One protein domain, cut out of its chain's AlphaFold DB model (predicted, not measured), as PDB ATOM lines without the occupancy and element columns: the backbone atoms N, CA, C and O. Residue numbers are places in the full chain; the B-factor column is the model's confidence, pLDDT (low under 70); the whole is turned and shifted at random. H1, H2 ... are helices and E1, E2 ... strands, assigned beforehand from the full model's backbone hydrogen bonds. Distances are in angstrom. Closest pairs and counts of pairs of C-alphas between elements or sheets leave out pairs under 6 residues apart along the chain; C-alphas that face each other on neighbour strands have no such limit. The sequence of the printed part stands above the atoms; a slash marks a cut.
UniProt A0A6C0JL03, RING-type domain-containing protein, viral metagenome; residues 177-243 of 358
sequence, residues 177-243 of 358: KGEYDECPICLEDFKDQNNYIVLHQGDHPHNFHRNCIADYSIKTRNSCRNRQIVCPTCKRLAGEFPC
ATOM      1  N   LYS A 177     -32.693 -57.632  30.782       58.25
ATOM      2  CA  LYS A 177     -31.835 -56.607  31.377       58.25
ATOM      3  C   LYS A 177     -31.908 -55.352  30.507       58.25
ATOM      4  O   LYS A 177     -31.673 -55.427  29.303       58.25
ATOM      5  N   GLY A 178     -32.279 -54.214  31.094       61.81
ATOM      6  CA  GLY A 178     -32.132 -52.929  30.408       61.81
ATOM      7  C   GLY A 178     -30.663 -52.564  30.193       61.81
ATOM      8  O   GLY A 178     -29.783 -53.185  30.776       61.81
ATOM      9  N   GLU A 179     -30.413 -51.546  29.371       65.88
ATOM     10  CA  GLU A 179     -29.069 -51.159  28.901       65.88
ATOM     11  C   GLU A 179     -28.123 -50.652  30.006       65.88
ATOM     12  O   GLU A 179     -26.928 -50.520  29.767       65.88
ATOM     13  N   TYR A 180     -28.639 -50.343  31.200       70.56
ATOM     14  CA  TYR A 180     -27.891 -49.663  32.258       70.56
ATOM     15  C   TYR A 180     -27.815 -50.510  33.530       70.56
ATOM     16  O   TYR A 180     -28.853 -50.937  34.049       70.56
ATOM     17  N   ASP A 181     -26.599 -50.664  34.057       82.75
ATOM     18  CA  ASP A 181     -26.312 -51.291  35.359       82.75
ATOM     19  C   ASP A 181     -26.569 -50.340  36.548       82.75
ATOM     20  O   ASP A 181     -26.682 -50.766  37.699       82.75
ATOM     21  N   GLU A 182     -26.748 -49.050  36.256       88.69
ATOM     22  CA  GLU A 182     -26.996 -47.980  37.221       88.69
ATOM     23  C   GLU A 182     -28.343 -47.301  36.961       88.69
ATOM     24  O   GLU A 182     -28.782 -47.136  35.819       88.69
ATOM     25  N   CYS A 183     -29.003 -46.837  38.023       90.75
ATOM     26  CA  CYS A 183     -30.226 -46.058  37.881       90.75
ATOM     27  C   CYS A 183     -29.923 -44.628  37.394       90.75
ATOM     28  O   CYS A 183     -29.342 -43.854  38.150       90.75
ATOM     29  N   PRO A 184     -30.445 -44.165  36.238       88.31
ATOM     30  CA  PRO A 184     -30.147 -42.823  35.718       88.31
ATOM     31  C   PRO A 184     -30.669 -41.653  36.572       88.31
ATOM     32  O   PRO A 184     -30.360 -40.496  36.295       88.31
ATOM     33  N   ILE A 185     -31.514 -41.921  37.577       90.12
ATOM     34  CA  ILE A 185     -32.077 -40.892  38.466       90.12
ATOM     35  C   ILE A 185     -31.183 -40.659  39.690       90.12
ATOM     36  O   ILE A 185     -30.944 -39.504  40.045       90.12
ATOM     37  N   CYS A 186     -30.747 -41.725  40.372       92.81
ATOM     38  CA  CYS A 186     -29.920 -41.622  41.582       92.81
ATOM     39  C   CYS A 186     -28.436 -41.925  41.349       92.81
ATOM     40  O   CYS A 186     -27.637 -41.549  42.201       92.81
ATOM     41  N   LEU A 187     -28.083 -42.510  40.199       90.62
ATOM     42  CA  LEU A 187     -26.733 -42.957  39.834       90.62
ATOM     43  C   LEU A 187     -26.169 -44.005  40.803       90.62
ATOM     44  O   LEU A 187     -24.978 -44.029  41.081       90.62
ATOM     45  N   GLU A 188     -27.051 -44.824  41.370       90.69
ATOM     46  CA  GLU A 188     -26.669 -45.961  42.205       90.69
ATOM     47  C   GLU A 188     -26.863 -47.251  41.409       90.69
ATOM     48  O   GLU A 188     -27.850 -47.381  40.669       90.69
ATOM     49  N   ASP A 189     -25.938 -48.192  41.593       88.12
ATOM     50  CA  ASP A 189     -26.008 -49.541  41.034       88.12
ATOM     51  C   ASP A 189     -27.272 -50.268  41.498       88.12
ATOM     52  O   ASP A 189     -27.709 -50.130  42.648       88.12
ATOM     53  N   PHE A 190     -27.810 -51.136  40.642       85.00
ATOM     54  CA  PHE A 190     -28.871 -52.067  41.028       85.00
ATOM     55  C   PHE A 190     -28.306 -53.217  41.875       85.00
ATOM     56  O   PHE A 190     -28.185 -54.349  41.410       85.00
ATOM     57  N   LYS A 191     -27.954 -52.932  43.135       72.88
ATOM     58  CA  LYS A 191     -27.431 -53.937  44.084       72.88
ATOM     59  C   LYS A 191     -28.430 -55.068  44.347       72.88
ATOM     60  O   LYS A 191     -28.025 -56.215  44.506       72.88
ATOM     61  N   ASP A 192     -29.724 -54.743  44.310       66.56
ATOM     62  CA  ASP A 192     -30.820 -55.691  44.481       66.56
ATOM     63  C   ASP A 192     -31.572 -55.880  43.161       66.56
ATOM     64  O   ASP A 192     -32.324 -55.002  42.721       66.56
ATOM     65  N   GLN A 193     -31.442 -57.065  42.562       63.53
ATOM     66  CA  GLN A 193     -32.113 -57.425  41.304       63.53
ATOM     67  C   GLN A 193     -33.656 -57.345  41.373       63.53
ATOM     68  O   GLN A 193     -34.329 -57.391  40.351       63.53
ATOM     69  N   ASN A 194     -34.236 -57.178  42.565       60.44
ATOM     70  CA  ASN A 194     -35.685 -57.197  42.779       60.44
ATOM     71  C   ASN A 194     -36.342 -55.809  42.901       60.44
ATOM     72  O   ASN A 194     -37.566 -55.733  43.010       60.44
ATOM     73  N   ASN A 195     -35.576 -54.709  42.883       73.00
ATOM     74  CA  ASN A 195     -36.095 -53.369  43.212       73.00
ATOM     75  C   ASN A 195     -36.040 -52.339  42.069       73.00
ATOM     76  O   ASN A 195     -36.128 -51.126  42.310       73.00
ATOM     77  N   TYR A 196     -35.965 -52.795  40.820       78.12
ATOM     78  CA  TYR A 196     -36.012 -51.919  39.652       78.12
ATOM     79  C   TYR A 196     -37.252 -52.144  38.782       78.12
ATOM     80  O   TYR A 196     -37.888 -53.192  38.781       78.12
ATOM     81  N   ILE A 197     -37.622 -51.095  38.058       79.12
ATOM     82  CA  ILE A 197     -38.640 -51.093  37.020       79.12
ATOM     83  C   ILE A 197     -37.916 -50.842  35.704       79.12
ATOM     84  O   ILE A 197     -37.227 -49.829  35.557       79.12
ATOM     85  N   VAL A 198     -38.113 -51.739  34.741       80.50
ATOM     86  CA  VAL A 198     -37.682 -51.517  33.360       80.50
ATOM     87  C   VAL A 198     -38.790 -50.783  32.620       80.50
ATOM     88  O   VAL A 198     -39.909 -51.284  32.475       80.50
ATOM     89  N   LEU A 199     -38.498 -49.576  32.144       79.12
ATOM     90  CA  LEU A 199     -39.392 -48.873  31.232       79.12
ATOM     91  C   LEU A 199     -39.035 -49.278  29.799       79.12
ATOM     92  O   LEU A 199     -38.122 -48.719  29.192       79.12
ATOM     93  N   HIS A 200     -39.768 -50.253  29.260       68.81
ATOM     94  CA  HIS A 200     -39.650 -50.667  27.862       68.81
ATOM     95  C   HIS A 200     -40.402 -49.696  26.950       68.81
ATOM     96  O   HIS A 200     -41.633 -49.614  26.976       68.81
ATOM     97  N   GLN A 201     -39.661 -48.941  26.141       64.75
ATOM     98  CA  GLN A 201     -40.212 -48.005  25.163       64.75
ATOM     99  C   GLN A 201     -39.451 -48.117  23.840       64.75
ATOM    100  O   GLN A 201     -38.523 -47.348  23.588       64.75
ATOM    101  N   GLY A 202     -39.862 -49.057  22.987       63.34
ATOM    102  CA  GLY A 202     -39.158 -49.342  21.733       63.34
ATOM    103  C   GLY A 202     -37.766 -49.923  21.989       63.34
ATOM    104  O   GLY A 202     -37.611 -50.738  22.895       63.34
ATOM    105  N   ASP A 203     -36.777 -49.467  21.222       60.34
ATOM    106  CA  ASP A 203     -35.436 -50.069  21.151       60.34
ATOM    107  C   ASP A 203     -34.517 -49.763  22.348       60.34
ATOM    108  O   ASP A 203     -33.407 -50.272  22.389       60.34
ATOM    109  N   HIS A 204     -34.961 -48.965  23.332       67.00
ATOM    110  CA  HIS A 204     -34.113 -48.542  24.459       67.00
ATOM    111  C   HIS A 204     -34.735 -48.857  25.829       67.00
ATOM    112  O   HIS A 204     -35.494 -48.038  26.378       67.00
ATOM    113  N   PRO A 205     -34.440 -50.034  26.404       81.19
ATOM    114  CA  PRO A 205     -34.865 -50.395  27.748       81.19
ATOM    115  C   PRO A 205     -34.019 -49.663  28.798       81.19
ATOM    116  O   PRO A 205     -32.812 -49.862  28.904       81.19
ATOM    117  N   HIS A 206     -34.673 -48.834  29.616       85.56
ATOM    118  CA  HIS A 206     -34.020 -48.116  30.712       85.56
ATOM    119  C   HIS A 206     -34.477 -48.666  32.063       85.56
ATOM    120  O   HIS A 206     -35.681 -48.765  32.323       85.56
ATOM    121  N   ASN A 207     -33.515 -48.975  32.929       88.50
ATOM    122  CA  ASN A 207     -33.760 -49.463  34.281       88.50
ATOM    123  C   ASN A 207     -33.833 -48.285  35.259       88.50
ATOM    124  O   ASN A 207     -33.014 -47.368  35.211       88.50
ATOM    125  N   PHE A 208     -34.796 -48.302  36.181       90.19
ATOM    126  CA  PHE A 208     -34.900 -47.313  37.257       90.19
ATOM    127  C   PHE A 208     -35.258 -47.981  38.575       90.19
ATOM    128  O   PHE A 208     -36.097 -48.875  38.590       90.19
ATOM    129  N   HIS A 209     -34.739 -47.497  39.705       91.12
ATOM    130  CA  HIS A 209     -35.262 -47.921  41.001       91.12
ATOM    131  C   HIS A 209     -36.746 -47.565  41.108       91.12
ATOM    132  O   HIS A 209     -37.162 -46.460  40.734       91.12
ATOM    133  N   ARG A 210     -37.542 -48.480  41.668       86.44
ATOM    134  CA  ARG A 210     -38.992 -48.296  41.829       86.44
ATOM    135  C   ARG A 210     -39.340 -46.989  42.545       86.44
ATOM    136  O   ARG A 210     -40.242 -46.268  42.119       86.44
ATOM    137  N   ASN A 211     -38.584 -46.658  43.589       88.50
ATOM    138  CA  ASN A 211     -38.779 -45.428  44.355       88.50
ATOM    139  C   ASN A 211     -38.365 -44.190  43.554       88.50
ATOM    140  O   ASN A 211     -39.082 -43.193  43.546       88.50
ATOM    141  N   CYS A 212     -37.260 -44.264  42.808       90.69
ATOM    142  CA  CYS A 212     -36.786 -43.144  42.004       90.69
ATOM    143  C   CYS A 212     -37.779 -42.763  40.900       90.69
ATOM    144  O   CYS A 212     -38.052 -41.576  40.713       90.69
ATOM    145  N   ILE A 213     -38.351 -43.742  40.189       86.94
ATOM    146  CA  ILE A 213     -39.329 -43.450  39.133       86.94
ATOM    147  C   ILE A 213     -40.662 -42.950  39.704       86.94
ATOM    148  O   ILE A 213     -41.272 -42.042  39.131       86.94
ATOM    149  N   ALA A 214     -41.090 -43.471  40.859       85.56
ATOM    150  CA  ALA A 214     -42.269 -42.981  41.565       85.56
ATOM    151  C   ALA A 214     -42.092 -41.510  41.974       85.56
ATOM    152  O   ALA A 214     -42.897 -40.662  41.583       85.56
ATOM    153  N   ASP A 215     -40.987 -41.179  42.643       87.38
ATOM    154  CA  ASP A 215     -40.644 -39.810  43.033       87.38
ATOM    155  C   ASP A 215     -40.553 -38.864  41.837       87.38
ATOM    156  O   ASP A 215     -41.036 -37.728  41.889       87.38
ATOM    157  N   TYR A 216     -39.939 -39.324  40.746       87.31
ATOM    158  CA  TYR A 216     -39.842 -38.558  39.511       87.31
ATOM    159  C   TYR A 216     -41.229 -38.260  38.929       87.31
ATOM    160  O   TYR A 216     -41.523 -37.111  38.586       87.31
ATOM    161  N   SER A 217     -42.112 -39.261  38.869       83.94
ATOM    162  CA  SER A 217     -43.473 -39.101  38.345       83.94
ATOM    163  C   SER A 217     -44.311 -38.115  39.172       83.94
ATOM    164  O   SER A 217     -45.038 -37.294  38.611       83.94
ATOM    165  N   ILE A 218     -44.139 -38.116  40.500       83.62
ATOM    166  CA  ILE A 218     -44.808 -37.181  41.415       83.62
ATOM    167  C   ILE A 218     -44.290 -35.755  41.188       83.62
ATOM    168  O   ILE A 218     -45.075 -34.809  41.074       83.62
ATOM    169  N   LYS A 219     -42.965 -35.584  41.093       83.44
ATOM    170  CA  LYS A 219     -42.322 -34.268  40.935       83.44
ATOM    171  C   LYS A 219     -42.617 -33.621  39.585       83.44
ATOM    172  O   LYS A 219     -42.773 -32.403  39.519       83.44
ATOM    173  N   THR A 220     -42.722 -34.412  38.520       74.06
ATOM    174  CA  THR A 220     -42.876 -33.900  37.148       74.06
ATOM    175  C   THR A 220     -44.294 -33.457  36.784       74.06
ATOM    176  O   THR A 220     -44.519 -33.013  35.662       74.06
ATOM    177  N   ARG A 221     -45.246 -33.463  37.733       58.00
ATOM    178  CA  ARG A 221     -46.603 -32.899  37.570       58.00
ATOM    179  C   ARG A 221     -47.349 -33.387  36.321       58.00
ATOM    180  O   ARG A 221     -48.244 -32.691  35.830       58.00
ATOM    181  N   ASN A 222     -47.096 -34.612  35.870       52.44
ATOM    182  CA  ASN A 222     -48.082 -35.306  35.054       52.44
ATOM    183  C   ASN A 222     -49.256 -35.646  35.967       52.44
ATOM    184  O   ASN A 222     -49.291 -36.670  36.640       52.44
ATOM    185  N   SER A 223     -50.175 -34.683  36.048       44.22
ATOM    186  CA  SER A 223     -51.484 -34.781  36.671       44.22
ATOM    187  C   SER A 223     -52.008 -36.203  36.541       44.22
ATOM    188  O   SER A 223     -52.144 -36.715  35.428       44.22
ATOM    189  N   CYS A 224     -52.360 -36.807  37.676       46.44
ATOM    190  CA  CYS A 224     -52.951 -38.139  37.815       46.44
ATOM    191  C   CYS A 224     -54.212 -38.385  36.952       46.44
ATOM    192  O   CYS A 224     -54.856 -39.426  37.085       46.44
ATOM    193  N   ARG A 225     -54.606 -37.442  36.085       48.16
ATOM    194  CA  ARG A 225     -55.657 -37.594  35.081       48.16
ATOM    195  C   ARG A 225     -55.291 -38.592  33.984       48.16
ATOM    196  O   ARG A 225     -56.157 -39.381  33.623       48.16
ATOM    197  N   ASN A 226     -54.040 -38.614  33.521       52.44
ATOM    198  CA  ASN A 226     -53.557 -39.589  32.542       52.44
ATOM    199  C   ASN A 226     -52.316 -40.252  33.137       52.44
ATOM    200  O   ASN A 226     -51.262 -39.635  33.184       52.44
ATOM    201  N   ARG A 227     -52.473 -41.476  33.655       62.12
ATOM    202  CA  ARG A 227     -51.493 -42.270  34.431       62.12
ATOM    203  C   ARG A 227     -50.266 -42.713  33.613       62.12
ATOM    204  O   ARG A 227     -49.865 -43.867  33.670       62.12
ATOM    205  N   GLN A 228     -49.713 -41.828  32.799       68.44
ATOM    206  CA  GLN A 228     -48.597 -42.113  31.914       68.44
ATOM    207  C   GLN A 228     -47.322 -41.575  32.557       68.44
ATOM    208  O   GLN A 228     -47.127 -40.366  32.713       68.44
ATOM    209  N   ILE A 229     -46.476 -42.511  32.971       74.69
ATOM    210  CA  ILE A 229     -45.128 -42.228  33.455       74.69
ATOM    211  C   ILE A 229     -44.309 -41.779  32.243       74.69
ATOM    212  O   ILE A 229     -44.377 -42.409  31.200       74.69
ATOM    213  N   VAL A 230     -43.550 -40.694  32.335       82.44
ATOM    214  CA  VAL A 230     -42.606 -40.308  31.272       82.44
ATOM    215  C   VAL A 230     -41.227 -40.806  31.672       82.44
ATOM    216  O   VAL A 230     -40.806 -40.564  32.801       82.44
ATOM    217  N   CYS A 231     -40.527 -41.489  30.766       85.94
ATOM    218  CA  CYS A 231     -39.154 -41.916  31.009       85.94
ATOM    219  C   CYS A 231     -38.252 -40.680  31.209       85.94
ATOM    220  O   CYS A 231     -38.222 -39.819  30.326       85.94
ATOM    221  N   PRO A 232     -37.506 -40.567  32.325       85.06
ATOM    222  CA  PRO A 232     -36.578 -39.460  32.557       85.06
ATOM    223  C   PRO A 232     -35.498 -39.324  31.479       85.06
ATOM    224  O   PRO A 232     -35.118 -38.205  31.143       85.06
ATOM    225  N   THR A 233     -35.034 -40.447  30.922       86.31
ATOM    226  CA  THR A 233     -33.909 -40.477  29.980       86.31
ATOM    227  C   THR A 233     -34.343 -40.093  28.568       86.31
ATOM    228  O   THR A 233     -33.845 -39.125  28.004       86.31
ATOM    229  N   CYS A 234     -35.337 -40.787  28.004       84.50
ATOM    230  CA  CYS A 234     -35.791 -40.540  26.631       84.50
ATOM    231  C   CYS A 234     -36.990 -39.582  26.512       84.50
ATOM    232  O   CYS A 234     -37.401 -39.271  25.397       84.50
ATOM    233  N   LYS A 235     -37.560 -39.094  27.627       81.94
ATOM    234  CA  LYS A 235     -38.728 -38.182  27.671       81.94
ATOM    235  C   LYS A 235     -39.970 -38.696  26.922       81.94
ATOM    236  O   LYS A 235     -40.871 -37.921  26.605       81.94
ATOM    237  N   ARG A 236     -40.042 -40.004  26.662       78.25
ATOM    238  CA  ARG A 236     -41.181 -40.674  26.017       78.25
ATOM    239  C   ARG A 236     -42.147 -41.236  27.063       78.25
ATOM    240  O   ARG A 236     -41.759 -41.512  28.201       78.25
ATOM    241  N   LEU A 237     -43.422 -41.335  26.692       73.38
ATOM    242  CA  LEU A 237     -44.501 -41.796  27.566       73.38
ATOM    243  C   LEU A 237     -44.441 -43.307  27.745       73.38
ATOM    244  O   LEU A 237     -44.964 -44.026  26.898       73.38
ATOM    245  N   ALA A 238     -43.892 -43.730  28.884       66.19
ATOM    246  CA  ALA A 238     -44.184 -44.973  29.585       66.19
ATOM    247  C   ALA A 238     -45.531 -45.576  29.166       66.19
ATOM    248  O   ALA A 238     -46.543 -44.944  29.483       66.19
ATOM    249  N   GLY A 239     -45.589 -46.707  28.449       59.38
ATOM    250  CA  GLY A 239     -46.865 -47.372  28.127       59.38
ATOM    251  C   GLY A 239     -47.737 -47.510  29.383       59.38
ATOM    252  O   GLY A 239     -47.203 -47.422  30.476       59.38
ATOM    253  N   GLU A 240     -49.064 -47.645  29.277       51.34
ATOM    254  CA  GLU A 240     -49.981 -47.518  30.433       51.34
ATOM    255  C   GLU A 240     -49.552 -48.344  31.673       51.34
ATOM    256  O   GLU A 240     -49.914 -49.508  31.815       51.34
ATOM    257  N   PHE A 241     -48.812 -47.729  32.604       52.84
ATOM    258  CA  PHE A 241     -48.419 -48.352  33.863       52.84
ATOM    259  C   PHE A 241     -49.514 -48.086  34.904       52.84
ATOM    260  O   PHE A 241     -49.901 -46.929  35.125       52.84
ATOM    261  N   PRO A 242     -50.049 -49.119  35.578       42.19
ATOM    262  CA  PRO A 242     -50.932 -48.898  36.708       42.19
ATOM    263  C   PRO A 242     -50.129 -48.271  37.856       42.19
ATOM    264  O   PRO A 242     -49.212 -48.872  38.403       42.19
ATOM    265  N   CYS A 243     -50.473 -47.033  38.210       38.88
ATOM    266  CA  CYS A 243     -49.962 -46.364  39.406       38.88
ATOM    267  C   CYS A 243     -50.336 -47.194  40.655       38.88
ATOM    268  O   CYS A 243     -51.491 -47.637  40.718       38.88
TER     269      CYS A 243
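Overview. This is residues 177 to 243 of the 358 residues of the protein "RING-type domain-containing protein" of viral metagenome (UniProt A0A6C0JL03). Little regular structure is here: a small two-strand hairpin, E1 and E2, leads directly into one helix, H1, and long loops make up most of the rest, residues 177 to 195 before the hairpin and 220 to 243 after the helix. The printed part has 67 residues, 18 of them in named elements, in the order E1, E2, H1; the strands are antiparallel and the class is mixed. It is compact, with a radius of gyration of the C-alphas of 11.4 A and spans of 34 by 24 by 18 A.

Along the chain. Find C-alpha 196 at (-36.012, -51.919, 39.652), where E1 begins; it runs to residue 199, 9.6 A. E2 is residues 206 to 209, 10.4 A. H1, residues 210 to 219, runs 14.4 A to C-alpha 219 at (-42.322, -34.268, 40.935).

Arrangement. In the hairpin, look at N 197 and O 208, 2.7 A apart and within hydrogen-bond range; the strands' directions differ by 147 degrees. A tight link joins E2 to H1. The closest C-alphas of E1 and H1, Tyr 196 and Arg 210, are 5.2 A apart. In H1 every O i to N i+4 pair is within hydrogen-bond range.

Size, cuts and confidence. The C-alphas of Lys 191 and Arg 225, the two farthest apart, are 33.8 A apart. The printed part has no cut. Mean pLDDT of the printed part is 74.2, with residues 221 to 228 and 238 to 243 among those under 70.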